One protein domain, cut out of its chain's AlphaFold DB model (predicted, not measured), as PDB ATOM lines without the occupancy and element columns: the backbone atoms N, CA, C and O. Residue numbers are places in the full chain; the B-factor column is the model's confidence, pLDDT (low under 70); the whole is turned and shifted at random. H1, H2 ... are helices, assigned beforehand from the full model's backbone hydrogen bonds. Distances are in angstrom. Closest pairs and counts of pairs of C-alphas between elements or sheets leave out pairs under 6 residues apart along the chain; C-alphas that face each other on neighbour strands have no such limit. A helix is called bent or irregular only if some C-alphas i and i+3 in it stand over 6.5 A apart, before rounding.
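What this domain is: This is residues 106 to 209 of the 360 residues of the protein "Hypothetical protein" of Guillardia theta (UniProt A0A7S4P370). Two helical hairpins, H1 with H2 and H3 with H4, stand as the two arms of an L, and they meet where the later part of H2 passes the beginning of H3. The longest helix, H2, runs along one arm with H1 folded beside it, while H3 and H4 lie side by side as the other arm. The printed part has 104 residues with four named helices, H1 to H4 in chain order, and no named strand; the class is all helix. The whole is flat, spanning 41 by 41 by 20 A, and only just loose, close to compact, with a radius of gyration of the C-alphas of 15.8 A.

How they stand to each other: H1, residues 108 to 121, touches H2, residues 127 to 154; the closest C-alphas are those of Val 115 and Arg 138, 6.2 A apart. This hairpin runs opposite ways at a tilt of 35.1 degrees, only just steep. H2, with residues 142 to 146 alone, only just touches residue 168 of H3, residues 164 to 183, with 3 pairs of C-alphas within 8 A; the closest are those of Lys 143 and Val 168, 6.6 A apart. Their steep tilt of 67 degrees is only just short of about perpendicular. H3 touches H4, residues 187 to 208, in a hairpin at a shallow tilt of 21 degrees, opposite ways; the closest C-alphas, of Val 181 and Arg 189, are 5.8 A apart. H2 and H4 are close but not clearly touching, with the C-alphas of Leu 150 and Arg 207 7.6 A apart. H1 is apart from H3 and H4. Every O i to N i+4 pair is within hydrogen-bond range in H2, against 8 of 10 in H1, 15 of 16 in H3 and 17 of 18 in H4.

Where its parts are: H1 begins at C-alpha 108 (-29.288, 30.517, 22.499) and is 21.2 A long; it is irregular, with C-alphas 109 and 112 7.1 A apart. H2 is 40.1 A long, H3 29.9 A and H4 32.3 A, ending at C-alpha 208 (-29.616, 49.756, 15.963).

The domain as a whole: The C-alphas farthest apart, of Thr 123 and Glu 187, are 43.8 A apart. The printed part has no cut. No link is long: H1 to H2 and H3 to H4 are tight, H2 to H3 is short. Mean pLDDT of the printed part is 84.0, and no printed residue is under 70.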
ATOM      1  N   ILE A 106     -27.795  28.337  15.235       74.12
ATOM      2  CA  ILE A 106     -27.465  28.016  16.621       74.12
ATOM      3  C   ILE A 106     -28.429  28.807  17.504       74.12
ATOM      4  O   ILE A 106     -28.412  30.040  17.524       74.12
ATOM      5  N   ALA A 107     -29.305  28.112  18.228       76.06
ATOM      6  CA  ALA A 107     -30.179  28.764  19.190       76.06
ATOM      7  C   ALA A 107     -29.407  29.103  20.472       76.06
ATOM      8  O   ALA A 107     -28.464  28.415  20.866       76.06
ATOM      9  N   ARG A 108     -29.853  30.146  21.185       77.50
ATOM     10  CA  ARG A 108     -29.288  30.517  22.499       77.50
ATOM     11  C   ARG A 108     -29.331  29.367  23.509       77.50
ATOM     12  O   ARG A 108     -28.457  29.269  24.360       77.50
ATOM     13  N   GLU A 109     -30.338  28.511  23.391       79.00
ATOM     14  CA  GLU A 109     -30.580  27.354  24.259       79.00
ATOM     15  C   GLU A 109     -29.566  26.219  24.038       79.00
ATOM     16  O   GLU A 109     -29.387  25.367  24.908       79.00
ATOM     17  N   ASP A 110     -28.879  26.210  22.894       78.50
ATOM     18  CA  ASP A 110     -27.923  25.160  22.546       78.50
ATOM     19  C   ASP A 110     -26.490  25.502  22.966       78.50
ATOM     20  O   ASP A 110     -25.634  24.619  22.967       78.50
ATOM     21  N   ILE A 111     -26.225  26.747  23.385       80.44
ATOM     22  CA  ILE A 111     -24.883  27.221  23.755       80.44
ATOM     23  C   ILE A 111     -24.265  26.318  24.824       80.44
ATOM     24  O   ILE A 111     -23.146  25.844  24.649       80.44
ATOM     25  N   GLU A 112     -24.982  26.054  25.917       82.81
ATOM     26  CA  GLU A 112     -24.439  25.255  27.022       82.81
ATOM     27  C   GLU A 112     -24.184  23.807  26.606       82.81
ATOM     28  O   GLU A 112     -23.111  23.275  26.876       82.81
ATOM     29  N   LYS A 113     -25.101  23.211  25.835       83.00
ATOM     30  CA  LYS A 113     -24.946  21.845  25.316       83.00
ATOM     31  C   LYS A 113     -23.744  21.715  24.383       83.00
ATOM     32  O   LYS A 113     -23.050  20.700  24.405       83.00
ATOM     33  N   ILE A 114     -23.504  22.721  23.539       79.19
ATOM     34  CA  ILE A 114     -22.356  22.740  22.628       79.19
ATOM     35  C   ILE A 114     -21.064  22.903  23.432       79.19
ATOM     36  O   ILE A 114     -20.128  22.140  23.215       79.19
ATOM     37  N   VAL A 115     -21.020  23.834  24.392       83.25
ATOM     38  CA  VAL A 115     -19.846  24.024  25.262       83.25
ATOM     39  C   VAL A 115     -19.517  22.736  26.014       83.25
ATOM     40  O   VAL A 115     -18.357  22.336  26.039       83.25
ATOM     41  N   GLU A 116     -20.511  22.057  26.587       80.75
ATOM     42  CA  GLU A 116     -20.316  20.785  27.290       80.75
ATOM     43  C   GLU A 116     -19.776  19.689  26.373       80.75
ATOM     44  O   GLU A 116     -18.840  18.989  26.755       80.75
ATOM     45  N   ARG A 117     -20.313  19.570  25.151       81.06
ATOM     46  CA  ARG A 117     -19.838  18.600  24.155       81.06
ATOM     47  C   ARG A 117     -18.382  18.852  23.777       81.06
ATOM     48  O   ARG A 117     -17.566  17.946  23.895       81.06
ATOM     49  N   VAL A 118     -18.054  20.084  23.388       83.19
ATOM     50  CA  VAL A 118     -16.695  20.468  22.973       83.19
ATOM     51  C   VAL A 118     -15.712  20.292  24.135       83.19
ATOM     52  O   VAL A 118     -14.615  19.775  23.963       83.19
ATOM     53  N   THR A 119     -16.127  20.640  25.354       82.00
ATOM     54  CA  THR A 119     -15.302  20.440  26.555       82.00
ATOM     55  C   THR A 119     -15.133  18.956  26.898       82.00
ATOM     56  O   THR A 119     -14.113  18.576  27.456       82.00
ATOM     57  N   ALA A 120     -16.105  18.090  26.600       79.19
ATOM     58  CA  ALA A 120     -15.988  16.653  26.855       79.19
ATOM     59  C   ALA A 120     -15.029  15.943  25.881       79.19
ATOM     60  O   ALA A 120     -14.487  14.892  26.221       79.19
ATOM     61  N   GLU A 121     -14.824  16.506  24.689       80.56
ATOM     62  CA  GLU A 121     -13.906  15.980  23.673       80.56
ATOM     63  C   GLU A 121     -12.437  16.310  23.979       80.56
ATOM     64  O   GLU A 121     -11.537  15.570  23.575       80.56
ATOM     65  N   GLU A 122     -12.180  17.384  24.726       79.88
ATOM     66  CA  GLU A 122     -10.829  17.812  25.072       79.88
ATOM     67  C   GLU A 122     -10.325  17.242  26.407       79.88
ATOM     68  O   GLU A 122     -11.033  17.132  27.411       79.88
ATOM     69  N   THR A 123      -9.033  16.912  26.442       80.31
ATOM     70  CA  THR A 123      -8.335  16.499  27.663       80.31
ATOM     71  C   THR A 123      -7.588  17.684  28.269       80.31
ATOM     72  O   THR A 123      -6.655  18.206  27.658       80.31
ATOM     73  N   PHE A 124      -7.943  18.074  29.494       88.06
ATOM     74  CA  PHE A 124      -7.326  19.207  30.191       88.06
ATOM     75  C   PHE A 124      -6.315  18.754  31.244       88.06
ATOM     76  O   PHE A 124      -6.533  17.768  31.944       88.06
ATOM     77  N   ALA A 125      -5.228  19.516  31.387       80.81
ATOM     78  CA  ALA A 125      -4.211  19.275  32.411       80.81
ATOM     79  C   ALA A 125      -4.688  19.655  33.825       80.81
ATOM     80  O   ALA A 125      -4.386  18.948  34.779       80.81
ATOM     81  N   ASP A 126      -5.459  20.744  33.941       87.62
ATOM     82  CA  ASP A 126      -5.936  21.310  35.206       87.62
ATOM     83  C   ASP A 126      -7.400  21.765  35.089       87.62
ATOM     84  O   ASP A 126      -7.854  22.186  34.019       87.62
ATOM     85  N   GLU A 127      -8.116  21.789  36.216       86.88
ATOM     86  CA  GLU A 127      -9.503  22.280  36.294       86.88
ATOM     87  C   GLU A 127      -9.619  23.758  35.883       86.88
ATOM     88  O   GLU A 127     -10.564  24.160  35.204       86.88
ATOM     89  N   ARG A 128      -8.606  24.570  36.204       84.81
ATOM     90  CA  ARG A 128      -8.551  25.977  35.787       84.81
ATOM     91  C   ARG A 128      -8.513  26.133  34.264       84.81
ATOM     92  O   ARG A 128      -9.157  27.033  33.731       84.81
ATOM     93  N   SER A 129      -7.760  25.277  33.576       83.56
ATOM     94  CA  SER A 129      -7.645  25.300  32.113       83.56
ATOM     95  C   SER A 129      -8.966  24.903  31.459       83.56
ATOM     96  O   SER A 129      -9.380  25.543  30.496       83.56
ATOM     97  N   LYS A 130      -9.668  23.926  32.047       84.06
ATOM     98  CA  LYS A 130     -11.024  23.546  31.638       84.06
ATOM     99  C   LYS A 130     -12.002  24.721  31.757       84.06
ATOM    100  O   LYS A 130     -12.725  25.003  30.811       84.06
ATOM    101  N   LEU A 131     -11.998  25.437  32.885       86.62
ATOM    102  CA  LEU A 131     -12.883  26.593  33.086       86.62
ATOM    103  C   LEU A 131     -12.598  27.728  32.096       86.62
ATOM    104  O   LEU A 131     -13.531  28.262  31.504       86.62
ATOM    105  N   MET A 132     -11.322  28.059  31.870       78.38
ATOM    106  CA  MET A 132     -10.946  29.069  30.872       78.38
ATOM    107  C   MET A 132     -11.418  28.676  29.469       78.38
ATOM    108  O   MET A 132     -12.000  29.495  28.765       78.38
ATOM    109  N   PHE A 133     -11.231  27.411  29.086       83.25
ATOM    110  CA  PHE A 133     -11.685  26.905  27.795       83.25
ATOM    111  C   PHE A 133     -13.212  26.968  27.645       83.25
ATOM    112  O   PHE A 133     -13.714  27.377  26.597       83.25
ATOM    113  N   MET A 134     -13.961  26.615  28.695       81.38
ATOM    114  CA  MET A 134     -15.422  26.724  28.704       81.38
ATOM    115  C   MET A 134     -15.885  28.173  28.529       81.38
ATOM    116  O   MET A 134     -16.804  28.429  27.750       81.38
ATOM    117  N   GLU A 135     -15.256  29.122  29.226       81.50
ATOM    118  CA  GLU A 135     -15.573  30.548  29.097       81.50
ATOM    119  C   GLU A 135     -15.246  31.078  27.694       81.50
ATOM    120  O   GLU A 135     -16.104  31.707  27.069       81.50
ATOM    121  N   ASP A 136     -14.063  30.767  27.160       81.81
ATOM    122  CA  ASP A 136     -13.643  31.184  25.818       81.81
ATOM    123  C   ASP A 136     -14.559  30.606  24.728       81.81
ATOM    124  O   ASP A 136     -14.963  31.309  23.796       81.81
ATOM    125  N   THR A 137     -14.934  29.332  24.855       82.88
ATOM    126  CA  THR A 137     -15.836  28.647  23.919       82.88
ATOM    127  C   THR A 137     -17.243  29.234  23.988       82.88
ATOM    128  O   THR A 137     -17.830  29.558  22.953       82.88
ATOM    129  N   ARG A 138     -17.763  29.470  25.201       84.31
ATOM    130  CA  ARG A 138     -19.050  30.146  25.421       84.31
ATOM    131  C   ARG A 138     -19.061  31.527  24.766       84.31
ATOM    132  O   ARG A 138     -20.041  31.888  24.119       84.31
ATOM    133  N   GLU A 139     -17.980  32.296  24.893       82.12
ATOM    134  CA  GLU A 139     -17.874  33.621  24.277       82.12
ATOM    135  C   GLU A 139     -17.828  33.580  22.749       82.12
ATOM    136  O   GLU A 139     -18.429  34.442  22.102       82.12
ATOM    137  N   LYS A 140     -17.126  32.607  22.161       81.81
ATOM    138  CA  LYS A 140     -17.088  32.422  20.702       81.81
ATOM    139  C   LYS A 140     -18.471  32.073  20.153       81.81
ATOM    140  O   LYS A 140     -18.941  32.751  19.244       81.81
ATOM    141  N   ILE A 141     -19.149  31.095  20.754       85.19
ATOM    142  CA  ILE A 141     -20.488  30.672  20.320       85.19
ATOM    143  C   ILE A 141     -21.495  31.814  20.495       85.19
ATOM    144  O   ILE A 141     -22.277  32.090  19.590       85.19
ATOM    145  N   LEU A 142     -21.445  32.540  21.619       85.12
ATOM    146  CA  LEU A 142     -22.324  33.687  21.852       85.12
ATOM    147  C   LEU A 142     -22.166  34.767  20.769       85.12
ATOM    148  O   LEU A 142     -23.163  35.333  20.327       85.12
ATOM    149  N   LYS A 143     -20.934  35.057  20.330       84.69
ATOM    150  CA  LYS A 143     -20.688  36.007  19.230       84.69
ATOM    151  C   LYS A 143     -21.333  35.541  17.929       84.69
ATOM    152  O   LYS A 143     -21.935  36.368  17.248       84.69
ATOM    153  N   GLU A 144     -21.251  34.248  17.624       82.62
ATOM    154  CA  GLU A 144     -21.846  33.687  16.410       82.62
ATOM    155  C   GLU A 144     -23.373  33.763  16.440       82.62
ATOM    156  O   GLU A 144     -23.995  34.241  15.494       82.62
ATOM    157  N   VAL A 145     -23.985  33.409  17.573       85.31
ATOM    158  CA  VAL A 145     -25.437  33.528  17.769       85.31
ATOM    159  C   VAL A 145     -25.892  34.978  17.596       85.31
ATOM    160  O   VAL A 145     -26.865  35.248  16.893       85.31
ATOM    161  N   ILE A 146     -25.169  35.938  18.182       85.38
ATOM    162  CA  ILE A 146     -25.472  37.367  18.019       85.38
ATOM    163  C   ILE A 146     -25.344  37.786  16.547       85.38
ATOM    164  O   ILE A 146     -26.191  38.534  16.058       85.38
ATOM    165  N   ARG A 147     -24.320  37.309  15.827       84.25
ATOM    166  CA  ARG A 147     -24.141  37.593  14.397       84.25
ATOM    167  C   ARG A 147     -25.324  37.066  13.579       84.25
ATOM    168  O   ARG A 147     -25.887  37.821  12.788       84.25
ATOM    169  N   GLN A 148     -25.748  35.824  13.819       82.62
ATOM    170  CA  GLN A 148     -26.907  35.216  13.157       82.62
ATOM    171  C   GLN A 148     -28.205  35.981  13.450       82.62
ATOM    172  O   GLN A 148     -28.994  36.244  12.543       82.62
ATOM    173  N   GLU A 149     -28.428  36.383  14.704       84.62
ATOM    174  CA  GLU A 149     -29.606  37.165  15.093       84.62
ATOM    175  C   GLU A 149     -29.650  38.539  14.433       84.62
ATOM    176  O   GLU A 149     -30.693  38.934  13.918       84.62
ATOM    177  N   LEU A 150     -28.532  39.267  14.425       84.25
ATOM    178  CA  LEU A 150     -28.458  40.592  13.810       84.25
ATOM    179  C   LEU A 150     -28.662  40.524  12.298       84.25
ATOM    180  O   LEU A 150     -29.386  41.349  11.735       84.25
ATOM    181  N   LYS A 151     -28.087  39.508  11.655       80.75
ATOM    182  CA  LYS A 151     -28.275  39.255  10.229       80.75
ATOM    183  C   LYS A 151     -29.733  38.917   9.910       80.75
ATOM    184  O   LYS A 151     -30.255  39.401   8.914       80.75
ATOM    185  N   ALA A 152     -30.416  38.159  10.769       81.94
ATOM    186  CA  ALA A 152     -31.830  37.828  10.591       81.94
ATOM    187  C   ALA A 152     -32.781  39.009  10.874       81.94
ATOM    188  O   ALA A 152     -33.767  39.180  10.163       81.94
ATOM    189  N   GLU A 153     -32.510  39.812  11.908       82.94
ATOM    190  CA  GLU A 153     -33.400  40.893  12.364       82.94
ATOM    191  C   GLU A 153     -33.197  42.196  11.572       82.94
ATOM    192  O   GLU A 153     -34.166  42.873  11.229       82.94
ATOM    193  N   TYR A 154     -31.943  42.542  11.266       76.56
ATOM    194  CA  TYR A 154     -31.571  43.815  10.640       76.56
ATOM    195  C   TYR A 154     -30.920  43.655   9.261       76.56
ATOM    196  O   TYR A 154     -30.784  44.652   8.554       76.56
ATOM    197  N   GLY A 155     -30.514  42.444   8.860       76.81
ATOM    198  CA  GLY A 155     -29.752  42.234   7.622       76.81
ATOM    199  C   GLY A 155     -28.315  42.760   7.690       76.81
ATOM    200  O   GLY A 155     -27.711  42.994   6.649       76.81
ATOM    201  N   VAL A 156     -27.787  42.990   8.897       75.00
ATOM    202  CA  VAL A 156     -26.486  43.633   9.138       75.00
ATOM    203  C   VAL A 156     -25.578  42.694   9.929       75.00
ATOM    204  O   VAL A 156     -26.040  41.989  10.825       75.00
ATOM    205  N   GLU A 157     -24.282  42.691   9.611       77.94
ATOM    206  CA  GLU A 157     -23.280  41.905  10.334       77.94
ATOM    207  C   GLU A 157     -22.909  42.553  11.678       77.94
ATOM    208  O   GLU A 157     -23.023  43.767  11.874       77.94
ATOM    209  N   LEU A 158     -22.432  41.746  12.632       77.12
ATOM    210  CA  LEU A 158     -22.019  42.227  13.956       77.12
ATOM    211  C   LEU A 158     -20.953  43.328  13.824       77.12
ATOM    212  O   LEU A 158     -20.991  44.329  14.535       77.12
ATOM    213  N   GLU A 159     -20.043  43.184  12.872       74.44
ATOM    214  CA  GLU A 159     -18.906  44.058  12.598       74.44
ATOM    215  C   GLU A 159     -19.320  45.455  12.084       74.44
ATOM    216  O   GLU A 159     -18.614  46.456  12.304       74.44
ATOM    217  N   ASP A 160     -20.494  45.563  11.461       72.88
ATOM    218  CA  ASP A 160     -21.022  46.818  10.925       72.88
ATOM    219  C   ASP A 160     -21.601  47.736  12.003       72.88
ATOM    220  O   ASP A 160     -21.562  48.968  11.860       72.88
ATOM    221  N   LEU A 161     -22.016  47.168  13.138       79.56
ATOM    222  CA  LEU A 161     -22.481  47.924  14.298       79.56
ATOM    223  C   LEU A 161     -21.427  48.911  14.779       79.56
ATOM    224  O   LEU A 161     -20.242  48.600  14.845       79.56
ATOM    225  N   LEU A 162     -21.833  50.113  15.171       78.94
ATOM    226  CA  LEU A 162     -20.923  51.157  15.641       78.94
ATOM    227  C   LEU A 162     -20.055  50.675  16.817       78.94
ATOM    228  O   LEU A 162     -18.882  51.049  16.923       78.94
ATOM    229  N   ASN A 163     -20.611  49.813  17.674       82.12
ATOM    230  CA  ASN A 163     -19.924  49.272  18.839       82.12
ATOM    231  C   ASN A 163     -20.210  47.771  19.071       82.12
ATOM    232  O   ASN A 163     -20.939  47.417  20.001       82.12
ATOM    233  N   PRO A 164     -19.591  46.868  18.289       80.69
ATOM    234  CA  PRO A 164     -19.866  45.430  18.370       80.69
ATOM    235  C   PRO A 164     -19.473  44.837  19.725       80.69
ATOM    236  O   PRO A 164     -20.184  44.021  20.301       80.69
ATOM    237  N   ILE A 165     -18.352  45.309  20.281       82.50
ATOM    238  CA  ILE A 165     -17.824  44.852  21.571       82.50
ATOM    239  C   ILE A 165     -18.831  45.134  22.683       82.50
ATOM    240  O   ILE A 165     -19.076  44.285  23.538       82.50
ATOM    241  N   LYS A 166     -19.428  46.330  22.671       85.50
ATOM    242  CA  LYS A 166     -20.389  46.710  23.698       85.50
ATOM    243  C   LYS A 166     -21.649  45.857  23.615       85.50
ATOM    244  O   LYS A 166     -22.109  45.432  24.666       85.50
ATOM    245  N   VAL A 167     -22.127  45.522  22.415       88.25
ATOM    246  CA  VAL A 167     -23.264  44.603  22.227       88.25
ATOM    247  C   VAL A 167     -22.983  43.240  22.860       88.25
ATOM    248  O   VAL A 167     -23.745  42.811  23.721       88.25
ATOM    249  N   VAL A 168     -21.846  42.616  22.543       87.56
ATOM    250  CA  VAL A 168     -21.456  41.322  23.138       87.56
ATOM    251  C   VAL A 168     -21.296  41.430  24.660       87.56
ATOM    252  O   VAL A 168     -21.720  40.550  25.408       87.56
ATOM    253  N   SER A 169     -20.731  42.537  25.153       89.56
ATOM    254  CA  SER A 169     -20.560  42.759  26.592       89.56
ATOM    255  C   SER A 169     -21.888  42.954  27.333       89.56
ATOM    256  O   SER A 169     -22.033  42.486  28.461       89.56
ATOM    257  N   LEU A 170     -22.855  43.638  26.712       91.25
ATOM    258  CA  LEU A 170     -24.185  43.873  27.270       91.25
ATOM    259  C   LEU A 170     -24.982  42.574  27.301       91.25
ATOM    260  O   LEU A 170     -25.601  42.279  28.313       91.25
ATOM    261  N   GLU A 171     -24.887  41.759  26.251       90.00
ATOM    262  CA  GLU A 171     -25.466  40.412  26.211       90.00
ATOM    263  C   GLU A 171     -24.927  39.533  27.341       90.00
ATOM    264  O   GLU A 171     -25.703  38.958  28.101       90.00
ATOM    265  N   LYS A 172     -23.602  39.512  27.541       90.56
ATOM    266  CA  LYS A 172     -22.981  38.791  28.662       90.56
ATOM    267  C   LYS A 172     -23.501  39.279  30.017       90.56
ATOM    268  O   LYS A 172     -23.772  38.465  30.895       90.56
ATOM    269  N   LYS A 173     -23.644  40.596  30.199       90.75
ATOM    270  CA  LYS A 173     -24.200  41.177  31.432       90.75
ATOM    271  C   LYS A 173     -25.666  40.800  31.635       90.75
ATOM    272  O   LYS A 173     -26.043  40.499  32.757       90.75
ATOM    273  N   ILE A 174     -26.468  40.791  30.572       91.31
ATOM    274  CA  ILE A 174     -27.884  40.407  30.632       91.31
ATOM    275  C   ILE A 174     -28.028  38.928  30.988       91.31
ATOM    276  O   ILE A 174     -28.887  38.605  31.798       91.31
ATOM    277  N   LEU A 175     -27.203  38.041  30.423       87.81
ATOM    278  CA  LEU A 175     -27.223  36.615  30.768       87.81
ATOM    279  C   LEU A 175     -26.897  36.399  32.250       87.81
ATOM    280  O   LEU A 175     -27.692  35.792  32.956       87.81
ATOM    281  N   LYS A 176     -25.812  37.006  32.745       89.06
ATOM    282  CA  LYS A 176     -25.449  36.935  34.171       89.06
ATOM    283  C   LYS A 176     -26.534  37.506  35.086       89.06
ATOM    284  O   LYS A 176     -26.904  36.876  36.066       89.06
ATOM    285  N   ALA A 177     -27.089  38.668  34.740       88.38
ATOM    286  CA  ALA A 177     -28.160  39.279  35.522       88.38
ATOM    287  C   ALA A 177     -29.435  38.416  35.528       88.38
ATOM    288  O   ALA A 177     -30.128  38.361  36.534       88.38
ATOM    289  N   LYS A 178     -29.753  37.725  34.424       88.38
ATOM    290  CA  LYS A 178     -30.884  36.786  34.365       88.38
ATOM    291  C   LYS A 178     -30.671  35.575  35.272       88.38
ATOM    292  O   LYS A 178     -31.591  35.228  36.001       88.38
ATOM    293  N   GLU A 179     -29.477  34.988  35.253       86.94
ATOM    294  CA  GLU A 179     -29.104  33.877  36.141       86.94
ATOM    295  C   GLU A 179     -29.213  34.291  37.623       86.94
ATOM    296  O   GLU A 179     -29.776  33.568  38.441       86.94
ATOM    297  N   GLU A 180     -28.750  35.496  37.970       86.25
ATOM    298  CA  GLU A 180     -28.846  36.038  39.333       86.25
ATOM    299  C   GLU A 180     -30.300  36.311  39.764       86.25
ATOM    300  O   GLU A 180     -30.653  36.083  40.922       86.25
ATOM    301  N   VAL A 181     -31.176  36.742  38.844       87.50
ATOM    302  CA  VAL A 181     -32.608  36.970  39.125       87.50
ATOM    303  C   VAL A 181     -33.331  35.681  39.521       87.50
ATOM    304  O   VAL A 181     -34.224  35.732  40.369       87.50
ATOM    305  N   GLU A 182     -32.962  34.531  38.951       81.06
ATOM    306  CA  GLU A 182     -33.599  33.244  39.267       81.06
ATOM    307  C   GLU A 182     -33.325  32.780  40.708       81.06
ATOM    308  O   GLU A 182     -34.147  32.073  41.293       81.06
ATOM    309  N   GLY A 183     -32.211  33.218  41.308       77.81
ATOM    310  CA  GLY A 183     -31.812  32.862  42.673       77.81
ATOM    311  C   GLY A 183     -32.303  33.806  43.775       77.81
ATOM    312  O   GLY A 183     -32.153  33.485  44.956       77.81
ATOM    313  N   LEU A 184     -32.876  34.964  43.427       82.12
ATOM    314  CA  LEU A 184     -33.204  36.035  44.374       82.12
ATOM    315  C   LEU A 184     -34.717  36.211  44.570       82.12
ATOM    316  O   LEU A 184     -35.528  36.028  43.660       82.12
ATOM    317  N   ALA A 185     -35.117  36.626  45.774       83.12
ATOM    318  CA  ALA A 185     -36.509  36.910  46.121       83.12
ATOM    319  C   ALA A 185     -36.653  38.278  46.803       83.12
ATOM    320  O   ALA A 185     -35.767  38.727  47.524       83.12
ATOM    321  N   GLY A 186     -37.797  38.937  46.604       85.06
ATOM    322  CA  GLY A 186     -38.129  40.196  47.279       85.06
ATOM    323  C   GLY A 186     -37.564  41.450  46.601       85.06
ATOM    324  O   GLY A 186     -37.626  41.593  45.381       85.06
ATOM    325  N   GLU A 187     -37.074  42.396  47.403       82.19
ATOM    326  CA  GLU A 187     -36.665  43.736  46.949       82.19
ATOM    327  C   GLU A 187     -35.407  43.714  46.063       82.19
ATOM    328  O   GLU A 187     -35.327  44.459  45.086       82.19
ATOM    329  N   GLU A 188     -34.468  42.802  46.339       83.00
ATOM    330  CA  GLU A 188     -33.238  42.611  45.555       83.00
ATOM    331  C   GLU A 188     -33.543  42.158  44.123       83.00
ATOM    332  O   GLU A 188     -32.977  42.680  43.162       83.00
ATOM    333  N   ARG A 189     -34.533  41.271  43.963       86.81
ATOM    334  CA  ARG A 189     -35.034  40.858  42.649       86.81
ATOM    335  C   ARG A 189     -35.629  42.038  41.879       86.81
ATOM    336  O   ARG A 189     -35.321  42.226  40.707       86.81
ATOM    337  N   ALA A 190     -36.433  42.871  42.541       86.19
ATOM    338  CA  ALA A 190     -37.043  44.040  41.909       86.19
ATOM    339  C   ALA A 190     -36.015  45.119  41.513       86.19
ATOM    340  O   ALA A 190     -36.283  45.922  40.615       86.19
ATOM    341  N   ALA A 191     -34.867  45.187  42.193       88.50
ATOM    342  CA  ALA A 191     -33.749  46.042  41.802       88.50
ATOM    343  C   ALA A 191     -33.024  45.480  40.567       88.50
ATOM    344  O   ALA A 191     -32.863  46.204  39.585       88.50
ATOM    345  N   LEU A 192     -32.692  44.183  40.562       87.94
ATOM    346  CA  LEU A 192     -32.043  43.540  39.415       87.94
ATOM    347  C   LEU A 192     -32.915  43.552  38.153       87.94
ATOM    348  O   LEU A 192     -32.404  43.769  37.059       87.94
ATOM    349  N   GLU A 193     -34.233  43.378  38.277       89.75
ATOM    350  CA  GLU A 193     -35.160  43.463  37.140       89.75
ATOM    351  C   GLU A 193     -35.163  44.867  36.502       89.75
ATOM    352  O   GLU A 193     -35.246  44.995  35.276       89.75
ATOM    353  N   ARG A 194     -35.005  45.931  37.306       90.00
ATOM    354  CA  ARG A 194     -34.852  47.309  36.802       90.00
ATOM    355  C   ARG A 194     -33.531  47.490  36.059       90.00
ATOM    356  O   ARG A 194     -33.521  48.062  34.965       90.00
ATOM    357  N   ASP A 195     -32.442  46.972  36.614       89.50
ATOM    358  CA  ASP A 195     -31.130  47.025  35.969       89.50
ATOM    359  C   ASP A 195     -31.128  46.225  34.661       89.50
ATOM    360  O   ASP A 195     -30.647  46.714  33.637       89.50
ATOM    361  N   LEU A 196     -31.766  45.056  34.642       92.38
ATOM    362  CA  LEU A 196     -31.958  44.223  33.456       92.38
ATOM    363  C   LEU A 196     -32.728  44.983  32.367       92.38
ATOM    364  O   LEU A 196     -32.289  45.011  31.214       92.38
ATOM    365  N   MET A 197     -33.819  45.668  32.724       92.31
ATOM    366  CA  MET A 197     -34.568  46.515  31.789       92.31
ATOM    367  C   MET A 197     -33.694  47.644  31.220       92.31
ATOM    368  O   MET A 197     -33.751  47.933  30.021       92.31
ATOM    369  N   SER A 198     -32.844  48.258  32.050       92.94
ATOM    370  CA  SER A 198     -31.916  49.303  31.604       92.94
ATOM    371  C   SER A 198     -30.854  48.765  30.631       92.94
ATOM    372  O   SER A 198     -30.613  49.376  29.586       92.94
ATOM    373  N   LEU A 199     -30.297  47.580  30.909       93.50
ATOM    374  CA  LEU A 199     -29.321  46.901  30.056       93.50
ATOM    375  C   LEU A 199     -29.936  46.485  28.717       93.50
ATOM    376  O   LEU A 199     -29.313  46.665  27.672       93.50
ATOM    377  N   GLN A 200     -31.170  45.974  28.719       92.50
ATOM    378  CA  GLN A 200     -31.907  45.646  27.496       92.50
ATOM    379  C   GLN A 200     -32.202  46.890  26.653       92.50
ATOM    380  O   GLN A 200     -32.049  46.866  25.429       92.50
ATOM    381  N   ALA A 201     -32.591  47.996  27.293       92.44
ATOM    382  CA  ALA A 201     -32.813  49.258  26.598       92.44
ATOM    383  C   ALA A 201     -31.514  49.766  25.951       92.44
ATOM    384  O   ALA A 201     -31.535  50.192  24.795       92.44
ATOM    385  N   GLU A 202     -30.382  49.681  26.652       90.69
ATOM    386  CA  GLU A 202     -29.071  50.031  26.099       90.69
ATOM    387  C   GLU A 202     -28.669  49.102  24.944       90.69
ATOM    388  O   GLU A 202     -28.280  49.585  23.879       90.69
ATOM    389  N   LEU A 203     -28.863  47.790  25.096       90.25
ATOM    390  CA  LEU A 203     -28.603  46.800  24.051       90.25
ATOM    391  C   LEU A 203     -29.400  47.105  22.777       90.25
ATOM    392  O   LEU A 203     -28.839  47.095  21.683       90.25
ATOM    393  N   SER A 204     -30.688  47.431  22.907       87.56
ATOM    394  CA  SER A 204     -31.547  47.751  21.762       87.56
ATOM    395  C   SER A 204     -31.085  48.996  20.995       87.56
ATOM    396  O   SER A 204     -31.222  49.056  19.772       87.56
ATOM    397  N   LYS A 205     -30.507  49.983  21.695       88.00
ATOM    398  CA  LYS A 205     -29.927  51.180  21.074       88.00
ATOM    399  C   LYS A 205     -28.647  50.835  20.322       88.00
ATOM    400  O   LYS A 205     -28.489  51.253  19.181       88.00
ATOM    401  N   GLU A 206     -27.765  50.050  20.935       86.12
ATOM    402  CA  GLU A 206     -26.480  49.666  20.337       86.12
ATOM    403  C   GLU A 206     -26.655  48.722  19.134       86.12
ATOM    404  O   GLU A 206     -25.975  48.903  18.128       86.12
ATOM    405  N   ARG A 207     -27.619  47.786  19.172       82.81
ATOM    406  CA  ARG A 207     -27.980  46.921  18.026       82.81
ATOM    407  C   ARG A 207     -28.491  47.709  16.811       82.81
ATOM    408  O   ARG A 207     -28.333  47.271  15.681       82.81
ATOM    409  N   LYS A 208     -29.097  48.879  17.031       80.25
ATOM    410  CA  LYS A 208     -29.616  49.756  15.963       80.25
ATOM    411  C   LYS A 208     -28.614  50.813  15.512       80.25
ATOM    412  O   LYS A 208     -28.839  51.479  14.502       80.25
ATOM    413  N   ALA A 209     -27.520  50.993  16.248       78.12
ATOM    414  CA  ALA A 209     -26.474  51.944  15.916       78.12
ATOM    415  C   ALA A 209     -25.609  51.382  14.780       78.12
ATOM    416  O   ALA A 209     -24.499  50.900  14.993       78.12
TER     417      ALA A 209